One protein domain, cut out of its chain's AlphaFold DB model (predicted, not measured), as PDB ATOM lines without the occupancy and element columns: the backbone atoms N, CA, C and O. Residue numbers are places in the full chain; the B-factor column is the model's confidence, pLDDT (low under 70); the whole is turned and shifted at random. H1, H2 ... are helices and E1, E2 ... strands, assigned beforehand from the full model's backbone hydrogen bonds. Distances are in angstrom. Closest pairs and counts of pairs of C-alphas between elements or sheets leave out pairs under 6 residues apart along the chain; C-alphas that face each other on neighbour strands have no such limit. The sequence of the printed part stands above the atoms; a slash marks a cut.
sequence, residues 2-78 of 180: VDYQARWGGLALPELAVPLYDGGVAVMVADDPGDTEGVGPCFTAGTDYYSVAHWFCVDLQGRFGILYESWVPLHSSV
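This is residues 2 to 78 of the 180 residues of an uncharacterized protein of Nonomuraea pusilla (UniProt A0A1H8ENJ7). A strongly twisted sheet of five short strands, E2 to E3 and E5 to E7, curls like part of a barrel, and a two-strand ladder, E1 and E4, continues from one of its strands, since E3 runs on into E4 at 59 degrees. One short helix, H1, lies off the sheet past the end of E1, and a long stretch without named elements, residues 9 to 24, loops from it round the outside to E1. The printed part has 77 residues, with the order H1 E1 E2 E3 E4 E5 E6 E7 along the chain; the sheets, E2 - E3 - E5 - E6 - E7 and E1 - E4, are antiparallel. The class is mostly strand, though under half of the residues are in named elements. The whole is compact, with a radius of gyration of the C-alphas of 11.8 A, and spans 34 by 29 by 20 A.

H1, residues 2 to 8, has every O i to N i+4 pair within hydrogen-bond range. The closest C-alphas of H1 and E1, residues 25 to 28, are those of Trp 8 and Met 28, 5.9 A apart. E1 is the antiparallel neighbour of E4, residues 46 to 48, with N 26 and O 47 at 2.7 A. E2, residues 34 to 36, is an edge strand and forms a hairpin with E3, residues 40 to 44, with N 34 and O 42 at 2.9 A. The pairing of E3 is staggered: its residues 40 to 42 pair with E2, and its residues 42 to 44 with E5, residues 55 to 59, where N 58 and O 43 are 2.9 A apart. E3 and E4 meet only through their link. E5 begins a meander, each strand the antiparallel neighbour of the one before, with E6, residues 64 to 67, and E7, residues 71 to 75. The hairpin of E5 and E6 has N 55 and O 67 at 2.8 A; the hairpin of E6 and E7 has N 74 and O 64 at 2.8 A. E7 is the other edge strand of the five-strand sheet. H1 is not on that sheet and is apart from E7.

H1 begins at C-alpha 2, (190.698, 194.329, 207.573), and is 10.0 A long. E1 begins at C-alpha 25, (194.740, 190.344, 225.076). Among the longer strands, E3 measures 12.9 A, and E5 and E7 each 12.1 A from first to last C-alpha. E7 ends at C-alpha 75, (203.692, 200.507, 221.024).

The C-alphas of Ala 17 and Gly 40, the two farthest apart, are 33.8 A apart. The printed part has no cut. The link from H1 to E1, 16 residues, is long; that from E4 to E5 is short, and the others are tight. The mean pLDDT of the printed part is 84.6, and residues 17 to 23 and residue 38 are under 70.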
ATOM      1  N   VAL A   2     190.583 195.485 208.495       83.12
ATOM      2  CA  VAL A   2     190.698 194.329 207.573       83.12
ATOM      3  C   VAL A   2     192.110 193.732 207.565       83.12
ATOM      4  O   VAL A   2     192.261 192.538 207.802       83.12
ATOM      5  N   ASP A   3     193.144 194.562 207.407       85.94
ATOM      6  CA  ASP A   3     194.539 194.090 207.419       85.94
ATOM      7  C   ASP A   3     194.962 193.514 208.776       85.94
ATOM      8  O   ASP A   3     195.731 192.557 208.844       85.94
ATOM      9  N   TYR A   4     194.422 194.069 209.866       87.56
ATOM     10  CA  TYR A   4     194.626 193.539 211.211       87.56
ATOM     11  C   TYR A   4     194.036 192.135 211.332       87.56
ATOM     12  O   TYR A   4     194.743 191.204 211.705       87.56
ATOM     13  N   GLN A   5     192.764 191.970 210.965       87.75
ATOM     14  CA  GLN A   5     192.071 190.689 211.045       87.75
ATOM     15  C   GLN A   5     192.714 189.651 210.118       87.75
ATOM     16  O   GLN A   5     192.837 188.492 210.496       87.75
ATOM     17  N   ALA A   6     193.175 190.061 208.934       90.94
ATOM     18  CA  ALA A   6     193.870 189.180 208.001       90.94
ATOM     19  C   ALA A   6     195.220 188.683 208.544       90.94
ATOM     20  O   ALA A   6     195.613 187.555 208.257       90.94
ATOM     21  N   ARG A   7     195.937 189.519 209.306       92.19
ATOM     22  CA  ARG A   7     197.280 189.198 209.807       92.19
ATOM     23  C   ARG A   7     197.286 188.548 211.190       92.19
ATOM     24  O   ARG A   7     198.107 187.673 211.433       92.19
ATOM     25  N   TRP A   8     196.410 188.991 212.083       92.06
ATOM     26  CA  TRP A   8     196.425 188.631 213.504       92.06
ATOM     27  C   TRP A   8     195.144 187.943 213.967       92.06
ATOM     28  O   TRP A   8     195.130 187.383 215.056       92.06
ATOM     29  N   GLY A   9     194.076 187.971 213.168       90.94
ATOM     30  CA  GLY A   9     192.776 187.442 213.558       90.94
ATOM     31  C   GLY A   9     192.837 185.984 214.012       90.94
ATOM     32  O   GLY A   9     193.280 185.108 213.272       90.94
ATOM     33  N   GLY A  10     192.365 185.723 215.230       90.38
ATOM     34  CA  GLY A  10     192.351 184.400 215.849       90.38
ATOM     35  C   GLY A  10     193.683 183.963 216.463       90.38
ATOM     36  O   GLY A  10     193.759 182.844 216.970       90.38
ATOM     37  N   LEU A  11     194.725 184.803 216.448       92.25
ATOM     38  CA  LEU A  11     195.985 184.494 217.120       92.25
ATOM     39  C   LEU A  11     195.763 184.449 218.635       92.25
ATOM     40  O   LEU A  11     195.515 185.478 219.264       92.25
ATOM     41  N   ALA A  12     195.873 183.252 219.208       91.75
ATOM     42  CA  ALA A  12     195.906 183.051 220.649       91.75
ATOM     43  C   ALA A  12     197.302 183.366 221.192       91.75
ATOM     44  O   ALA A  12     198.313 182.961 220.612       91.75
ATOM     45  N   LEU A  13     197.348 184.072 222.312       88.88
ATOM     46  CA  LEU A  13     198.582 184.476 222.972       88.88
ATOM     47  C   LEU A  13     198.853 183.574 224.185       88.88
ATOM     48  O   LEU A  13     197.967 182.825 224.602       88.88
ATOM     49  N   PRO A  14     200.092 183.534 224.706       85.06
ATOM     50  CA  PRO A  14     200.405 182.746 225.894       85.06
ATOM     51  C   PRO A  14     199.925 183.464 227.153       85.06
ATOM     52  O   PRO A  14     200.157 184.661 227.305       85.06
ATOM     53  N   GLU A  15     199.321 182.756 228.102       84.81
ATOM     54  CA  GLU A  15     198.995 183.346 229.404       84.81
ATOM     55  C   GLU A  15     200.285 183.688 230.175       84.81
ATOM     56  O   GLU A  15     201.251 182.920 230.157       84.81
ATOM     57  N   LEU A  16     200.327 184.854 230.833       82.81
ATOM     58  CA  LEU A  16     201.446 185.215 231.712       82.81
ATOM     59  C   LEU A  16     201.083 184.891 233.157       82.81
ATOM     60  O   LEU A  16     200.110 185.416 233.687       82.81
ATOM     61  N   ALA A  17     201.914 184.088 233.813       68.75
ATOM     62  CA  ALA A  17     201.815 183.738 235.224       68.75
ATOM     63  C   ALA A  17     202.008 184.947 236.157       68.75
ATOM     64  O   ALA A  17     201.542 184.930 237.295       68.75
ATOM     65  N   VAL A  18     202.700 185.991 235.691       62.56
ATOM     66  CA  VAL A  18     202.792 187.285 236.374       62.56
ATOM     67  C   VAL A  18     202.325 188.343 235.381       62.56
ATOM     68  O   VAL A  18     203.067 188.632 234.440       62.56
ATOM     69  N   PRO A  19     201.118 188.906 235.547       57.84
ATOM     70  CA  PRO A  19     200.663 189.982 234.688       57.84
ATOM     71  C   PRO A  19     201.624 191.164 234.862       57.84
ATOM     72  O   PRO A  19     201.762 191.709 235.955       57.84
ATOM     73  N   LEU A  20     202.363 191.499 233.801       57.81
ATOM     74  CA  LEU A  20     203.189 192.717 233.739       57.81
ATOM     75  C   LEU A  20     202.318 193.971 233.548       57.81
ATOM     76  O   LEU A  20     202.775 195.087 233.760       57.81
ATOM     77  N   TYR A  21     201.062 193.727 233.186       61.47
ATOM     78  CA  TYR A  21     199.925 194.622 233.072       61.47
ATOM     79  C   TYR A  21     198.746 193.912 233.731       61.47
ATOM     80  O   TYR A  21     198.643 192.691 233.565       61.47
ATOM     81  N   ASP A  22     197.868 194.615 234.449       58.31
ATOM     82  CA  ASP A  22     196.609 193.994 234.857       58.31
ATOM     83  C   ASP A  22     195.855 193.617 233.575       58.31
ATOM     84  O   ASP A  22     195.438 194.471 232.798       58.31
ATOM     85  N   GLY A  23     195.771 192.310 233.315       63.44
ATOM     86  CA  GLY A  23     195.209 191.747 232.092       63.44
ATOM     87  C   GLY A  23     196.004 192.027 230.810       63.44
ATOM     88  O   GLY A  23     197.026 192.699 230.758       63.44
ATOM     89  N   GLY A  24     195.557 191.394 229.736       80.62
ATOM     90  CA  GLY A  24     196.176 191.455 228.421       80.62
ATOM     91  C   GLY A  24     195.281 190.754 227.417       80.62
ATOM     92  O   GLY A  24     194.429 189.951 227.808       80.62
ATOM     93  N   VAL A  25     195.501 191.015 226.132       86.38
ATOM     94  CA  VAL A  25     194.740 190.344 225.076       86.38
ATOM     95  C   VAL A  25     195.102 188.854 225.061       86.38
ATOM     96  O   VAL A  25     196.277 188.485 224.993       86.38
ATOM     97  N   ALA A  26     194.088 187.998 225.157       87.31
ATOM     98  CA  ALA A  26     194.186 186.544 225.067       87.31
ATOM     99  C   ALA A  26     194.097 186.054 223.625       87.31
ATOM    100  O   ALA A  26     194.842 185.163 223.217       87.31
ATOM    101  N   VAL A  27     193.189 186.645 222.845       89.62
ATOM    102  CA  VAL A  27     193.001 186.322 221.429       89.62
ATOM    103  C   VAL A  27     192.870 187.609 220.638       89.62
ATOM    104  O   VAL A  27     191.998 188.427 220.926       89.62
ATOM    105  N   MET A  28     193.714 187.762 219.622       90.94
ATOM    106  CA  MET A  28     193.688 188.904 218.713       90.94
ATOM    107  C   MET A  28     192.466 188.801 217.798       90.94
ATOM    108  O   MET A  28     192.370 187.908 216.957       90.94
ATOM    109  N   VAL A  29     191.515 189.713 217.953       88.19
ATOM    110  CA  VAL A  29     190.316 189.795 217.114       88.19
ATOM    111  C   VAL A  29     189.860 191.243 217.075       88.19
ATOM    112  O   VAL A  29     189.783 191.889 218.113       88.19
ATOM    113  N   ALA A  30     189.614 191.773 215.881       84.62
ATOM    114  CA  ALA A  30     189.069 193.116 215.781       84.62
ATOM    115  C   ALA A  30     187.566 193.095 216.059       84.62
ATOM    116  O   ALA A  30     186.853 192.259 215.502       84.62
ATOM    117  N   ASP A  31     187.110 194.044 216.869       81.81
ATOM    118  CA  ASP A  31     185.699 194.421 216.935       81.81
ATOM    119  C   ASP A  31     185.391 195.550 215.933       81.81
ATOM    120  O   ASP A  31     186.298 196.088 215.279       81.81
ATOM    121  N   ASP A  32     184.118 195.917 215.809       77.94
ATOM    122  CA  ASP A  32     183.698 197.073 215.026       77.94
ATOM    123  C   ASP A  32     184.365 198.356 215.565       77.94
ATOM    124  O   ASP A  32     184.462 198.556 216.780       77.94
ATOM    125  N   PRO A  33     184.855 199.249 214.682       77.56
ATOM    126  CA  PRO A  33     185.505 200.469 215.123       77.56
ATOM    127  C   PRO A  33     184.485 201.388 215.800       77.56
ATOM    128  O   PRO A  33     183.448 201.719 215.224       77.56
ATOM    129  N   GLY A  34     184.818 201.830 217.008       77.56
ATOM    130  CA  GLY A  34     184.100 202.870 217.730       77.56
ATOM    131  C   GLY A  34     184.819 204.208 217.606       77.56
ATOM    132  O   GLY A  34     186.050 204.266 217.581       77.56
ATOM    133  N   ASP A  35     184.052 205.295 217.551       78.56
ATOM    134  CA  ASP A  35     184.600 206.639 217.710       78.56
ATOM    135  C   ASP A  35     184.824 206.927 219.194       78.56
ATOM    136  O   ASP A  35     183.873 207.014 219.971       78.56
ATOM    137  N   THR A  36     186.088 207.106 219.574       78.00
ATOM    138  CA  THR A  36     186.469 207.459 220.942       78.00
ATOM    139  C   THR A  36     186.963 208.898 220.997       78.00
ATOM    140  O   THR A  36     187.819 209.318 220.211       78.00
ATOM    141  N   GLU A  37     186.450 209.669 221.954       71.19
ATOM    142  CA  GLU A  37     186.880 211.046 222.183       71.19
ATOM    143  C   GLU A  37     188.395 211.126 222.457       71.19
ATOM    144  O   GLU A  37     188.959 210.338 223.210       71.19
ATOM    145  N   GLY A  38     189.083 212.058 221.788       68.94
ATOM    146  CA  GLY A  38     190.538 212.242 221.900       68.94
ATOM    147  C   GLY A  38     191.402 211.265 221.085       68.94
ATOM    148  O   GLY A  38     192.566 211.572 220.828       68.94
ATOM    149  N   VAL A  39     190.844 210.144 220.619       74.38
ATOM    150  CA  VAL A  39     191.555 209.100 219.846       74.38
ATOM    151  C   VAL A  39     191.128 209.092 218.381       74.38
ATOM    152  O   VAL A  39     191.944 208.853 217.490       74.38
ATOM    153  N   GLY A  40     189.847 209.377 218.135       76.38
ATOM    154  CA  GLY A  40     189.187 209.091 216.867       76.38
ATOM    155  C   GLY A  40     188.791 207.612 216.763       76.38
ATOM    156  O   GLY A  40     188.689 206.932 217.788       76.38
ATOM    157  N   PRO A  41     188.562 207.103 215.542       78.81
ATOM    158  CA  PRO A  41     188.185 205.711 215.349       78.81
ATOM    159  C   PRO A  41     189.264 204.753 215.869       78.81
ATOM    160  O   PRO A  41     190.420 204.793 215.436       78.81
ATOM    161  N   CYS A  42     188.883 203.847 216.759       85.44
ATOM    162  CA  CYS A  42     189.717 202.737 217.206       85.44
ATOM    163  C   CYS A  42     188.872 201.471 217.337       85.44
ATOM    164  O   CYS A  42     187.654 201.538 217.484       85.44
ATOM    165  N   PHE A  43     189.512 200.309 217.287       85.25
ATOM    166  CA  PHE A  43     188.848 199.032 217.549       85.25
ATOM    167  C   PHE A  43     189.532 198.314 218.706       85.25
ATOM    168  O   PHE A  43     190.747 198.445 218.891       85.25
ATOM    169  N   THR A  44     188.758 197.550 219.473       85.56
ATOM    170  CA  THR A  44     189.295 196.670 220.513       85.56
ATOM    171  C   THR A  44     190.251 195.672 219.873       85.56
ATOM    172  O   THR A  44     189.933 195.061 218.852       85.56
ATOM    173  N   ALA A  45     191.442 195.522 220.443       80.81
ATOM    174  CA  ALA A  45     192.484 194.676 219.881       80.81
ATOM    175  C   ALA A  45     192.173 193.175 220.040       80.81
ATOM    176  O   ALA A  45     192.686 192.340 219.292       80.81
ATOM    177  N   GLY A  46     191.328 192.793 220.989       83.62
ATOM    178  CA  GLY A  46     190.939 191.404 221.135       83.62
ATOM    179  C   GLY A  46     190.096 191.131 222.359       83.62
ATOM    180  O   GLY A  46     189.517 192.031 222.956       83.62
ATOM    181  N   THR A  47     190.013 189.854 222.710       83.19
ATOM    182  CA  THR A  47     189.378 189.413 223.952       83.19
ATOM    183  C   THR A  47     190.432 189.295 225.038       83.19
ATOM    184  O   THR A  47     191.454 188.649 224.815       83.19
ATOM    185  N   ASP A  48     190.173 189.878 226.203       85.12
ATOM    186  CA  ASP A  48     191.118 189.904 227.319       85.12
ATOM    187  C   ASP A  48     191.083 188.612 228.146       85.12
ATOM    188  O   ASP A  48     190.060 187.929 228.222       85.12
ATOM    189  N   TYR A  49     192.197 188.280 228.806       79.88
ATOM    190  CA  TYR A  49     192.236 187.186 229.790       79.88
ATOM    191  C   TYR A  49     191.379 187.467 231.029       79.88
ATOM    192  O   TYR A  49     190.818 186.549 231.626       79.88
ATOM    193  N   TYR A  50     191.310 188.735 231.432       79.75
ATOM    194  CA  TYR A  50     190.700 189.194 232.674       79.75
ATOM    195  C   TYR A  50     189.965 190.509 232.418       79.75
ATOM    196  O   TYR A  50     190.363 191.280 231.550       79.75
ATOM    197  N   SER A  51     188.908 190.781 233.187       78.56
ATOM    198  CA  SER A  51     188.257 192.093 233.151       78.56
ATOM    199  C   SER A  51     189.189 193.136 233.758       78.56
ATOM    200  O   SER A  51     189.603 192.994 234.908       78.56
ATOM    201  N   VAL A  52     189.471 194.188 233.002       82.25
ATOM    202  CA  VAL A  52     190.384 195.275 233.374       82.25
ATOM    203  C   VAL A  52     189.657 196.618 233.385       82.25
ATOM    204  O   VAL A  52     188.525 196.728 232.916       82.25
ATOM    205  N   ALA A  53     190.285 197.636 233.976       86.12
ATOM    206  CA  ALA A  53     189.711 198.979 234.078       86.12
ATOM    207  C   ALA A  53     189.904 199.831 232.807       86.12
ATOM    208  O   ALA A  53     189.331 200.911 232.722       86.12
ATOM    209  N   HIS A  54     190.690 199.363 231.835       88.38
ATOM    210  CA  HIS A  54     190.922 199.992 230.529       88.38
ATOM    211  C   HIS A  54     190.574 199.013 229.399       88.38
ATOM    212  O   HIS A  54     190.206 197.871 229.655       88.38
ATOM    213  N   TRP A  55     190.659 199.453 228.148       89.19
ATOM    214  CA  TRP A  55     190.535 198.601 226.966       89.19
ATOM    215  C   TRP A  55     191.835 198.595 226.179       89.19
ATOM    216  O   TRP A  55     192.450 199.643 225.995       89.19
ATOM    217  N   PHE A  56     192.213 197.442 225.633       91.31
ATOM    218  CA  PHE A  56     193.273 197.372 224.631       91.31
ATOM    219  C   PHE A  56     192.710 197.737 223.262       91.31
ATOM    220  O   PHE A  56     191.788 197.081 222.769       91.31
ATOM    221  N   CYS A  57     193.271 198.757 222.618       92.62
ATOM    222  CA  CYS A  57     192.778 199.253 221.337       92.62
ATOM    223  C   CYS A  57     193.894 199.395 220.300       92.62
ATOM    224  O   CYS A  57     195.078 199.529 220.622       92.62
ATOM    225  N   VAL A  58     193.484 199.406 219.033       92.94
ATOM    226  CA  VAL A  58     194.324 199.775 217.894       92.94
ATOM    227  C   VAL A  58     193.707 200.984 217.200       92.94
ATOM    228  O   VAL A  58     192.539 200.955 216.802       92.94
ATOM    229  N   ASP A  59     194.491 202.050 217.053       92.38
ATOM    230  CA  ASP A  59     194.050 203.267 216.369       92.38
ATOM    231  C   ASP A  59     194.210 203.183 214.840       92.38
ATOM    232  O   ASP A  59     194.744 202.217 214.284       92.38
ATOM    233  N   LEU A  60     193.754 204.216 214.124       88.81
ATOM    234  CA  LEU A  60     193.867 204.277 212.661       88.81
ATOM    235  C   LEU A  60     195.306 204.352 212.135       88.81
ATOM    236  O   LEU A  60     195.525 204.090 210.953       88.81
ATOM    237  N   GLN A  61     196.281 204.710 212.973       90.38
ATOM    238  CA  GLN A  61     197.697 204.678 212.603       90.38
ATOM    239  C   GLN A  61     198.312 203.287 212.822       90.38
ATOM    240  O   GLN A  61     199.462 203.065 212.451       90.38
ATOM    241  N   GLY A  62     197.551 202.341 213.380       92.25
ATOM    242  CA  GLY A  62     197.996 200.983 213.669       92.25
ATOM    243  C   GLY A  62     198.782 200.857 214.973       92.25
ATOM    244  O   GLY A  62     199.385 199.803 215.198       92.25
ATOM    245  N   ARG A  63     198.782 201.893 215.824       95.44
ATOM    246  CA  ARG A  63     199.430 201.853 217.140       95.44
ATOM    247  C   ARG A  63     198.601 200.997 218.082       95.44
ATOM    248  O   ARG A  63     197.376 201.074 218.069       95.44
ATOM    249  N   PHE A  64     199.281 200.210 218.905       94.69
ATOM    250  CA  PHE A  64     198.645 199.407 219.940       94.69
ATOM    251  C   PHE A  64     198.733 200.157 221.264       94.69
ATOM    252  O   PHE A  64     199.807 200.641 221.634       94.69
ATOM    253  N   GLY A  65     197.624 200.255 221.983       94.19
ATOM    254  CA  GLY A  65     197.570 201.043 223.201       94.19
ATOM    255  C   GLY A  65     196.458 200.638 224.148       94.19
ATOM    256  O   GLY A  65     195.734 199.673 223.900       94.19
ATOM    257  N   ILE A  66     196.321 201.421 225.212       92.94
ATOM    258  CA  ILE A  66     195.216 201.309 226.158       92.94
ATOM    259  C   ILE A  66     194.365 202.567 226.155       92.94
ATOM    260  O   ILE A  66     194.857 203.688 225.981       92.94
ATOM    261  N   LEU A  67     193.075 202.357 226.365       90.81
ATOM    262  CA  LEU A  67     192.056 203.380 226.405       90.81
ATOM    263  C   LEU A  67     191.277 203.289 227.718       90.81
ATOM    264  O   LEU A  67     190.711 202.250 228.047       90.81
ATOM    265  N   TYR A  68     191.229 204.397 228.445       90.00
ATOM    266  CA  TYR A  68     190.290 204.619 229.545       90.00
ATOM    267  C   TYR A  68     189.596 205.972 229.304       90.00
ATOM    268  O   TYR A  68     188.970 206.160 228.267       90.00
ATOM    269  N   GLU A  69     189.773 206.953 230.188       86.31
ATOM    270  CA  GLU A  69     189.402 208.359 229.952       86.31
ATOM    271  C   GLU A  69     190.323 209.055 228.938       86.31
ATOM    272  O   GLU A  69     189.997 210.111 228.401       86.31
ATOM    273  N   SER A  70     191.498 208.478 228.689       89.81
ATOM    274  CA  SER A  70     192.460 208.962 227.708       89.81
ATOM    275  C   SER A  70     193.084 207.799 226.947       89.81
ATOM    276  O   SER A  70     193.048 206.653 227.401       89.81
ATOM    277  N   TRP A  71     193.647 208.098 225.779       92.81
ATOM    278  CA  TRP A  71     194.397 207.140 224.975       92.81
ATOM    279  C   TRP A  71     195.886 207.245 225.237       92.81
ATOM    280  O   TRP A  71     196.475 208.324 225.125       92.81
ATOM    281  N   VAL A  72     196.498 206.097 225.508       94.44
ATOM    282  CA  VAL A  72     197.942 205.970 225.654       94.44
ATOM    283  C   VAL A  72     198.440 204.891 224.695       94.44
ATOM    284  O   VAL A  72     198.207 203.703 224.931       94.44
ATOM    285  N   PRO A  73     199.148 205.269 223.615       95.50
ATOM    286  CA  PRO A  73     199.791 204.288 222.758       95.50
ATOM    287  C   PRO A  73     200.955 203.644 223.524       95.50
ATOM    288  O   PRO A  73     201.856 204.336 224.003       95.50
ATOM    289  N   LEU A  74     200.931 202.316 223.633       95.62
ATOM    290  CA  LEU A  74     201.972 201.530 224.296       95.62
ATOM    291  C   LEU A  74     203.118 201.233 223.333       95.62
ATOM    292  O   LEU A  74     204.277 201.439 223.681       95.62
ATOM    293  N   HIS A  75     202.769 200.842 222.104       96.81
ATOM    294  CA  HIS A  75     203.692 200.507 221.024       96.81
ATOM    295  C   HIS A  75     203.263 201.192 219.731       96.81
ATOM    296  O   HIS A  75     202.070 201.360 219.454       96.81
ATOM    297  N   SER A  76     204.230 201.559 218.893       97.62
ATOM    298  CA  SER A  76     203.934 202.236 217.627       97.62
ATOM    299  C   SER A  76     203.282 201.318 216.584       97.62
ATOM    300  O   SER A  76     202.741 201.806 215.594       97.62
ATOM    301  N   SER A  77     203.267 200.001 216.823       96.25
ATOM    302  CA  SER A  77     202.539 199.037 216.003       96.25
ATOM    303  C   SER A  77     202.039 197.828 216.797       96.25
ATOM    304  O   SER A  77     202.594 197.461 217.832       96.25
ATOM    305  N   VAL A  78     201.035 197.137 216.247       94.88
ATOM    306  CA  VAL A  78     200.583 195.820 216.741       94.88
ATOM    307  C   VAL A  78     201.710 194.786 216.731       94.88
ATOM    308  O   VAL A  78     201.790 193.968 217.638       94.88
TER     309      VAL A  78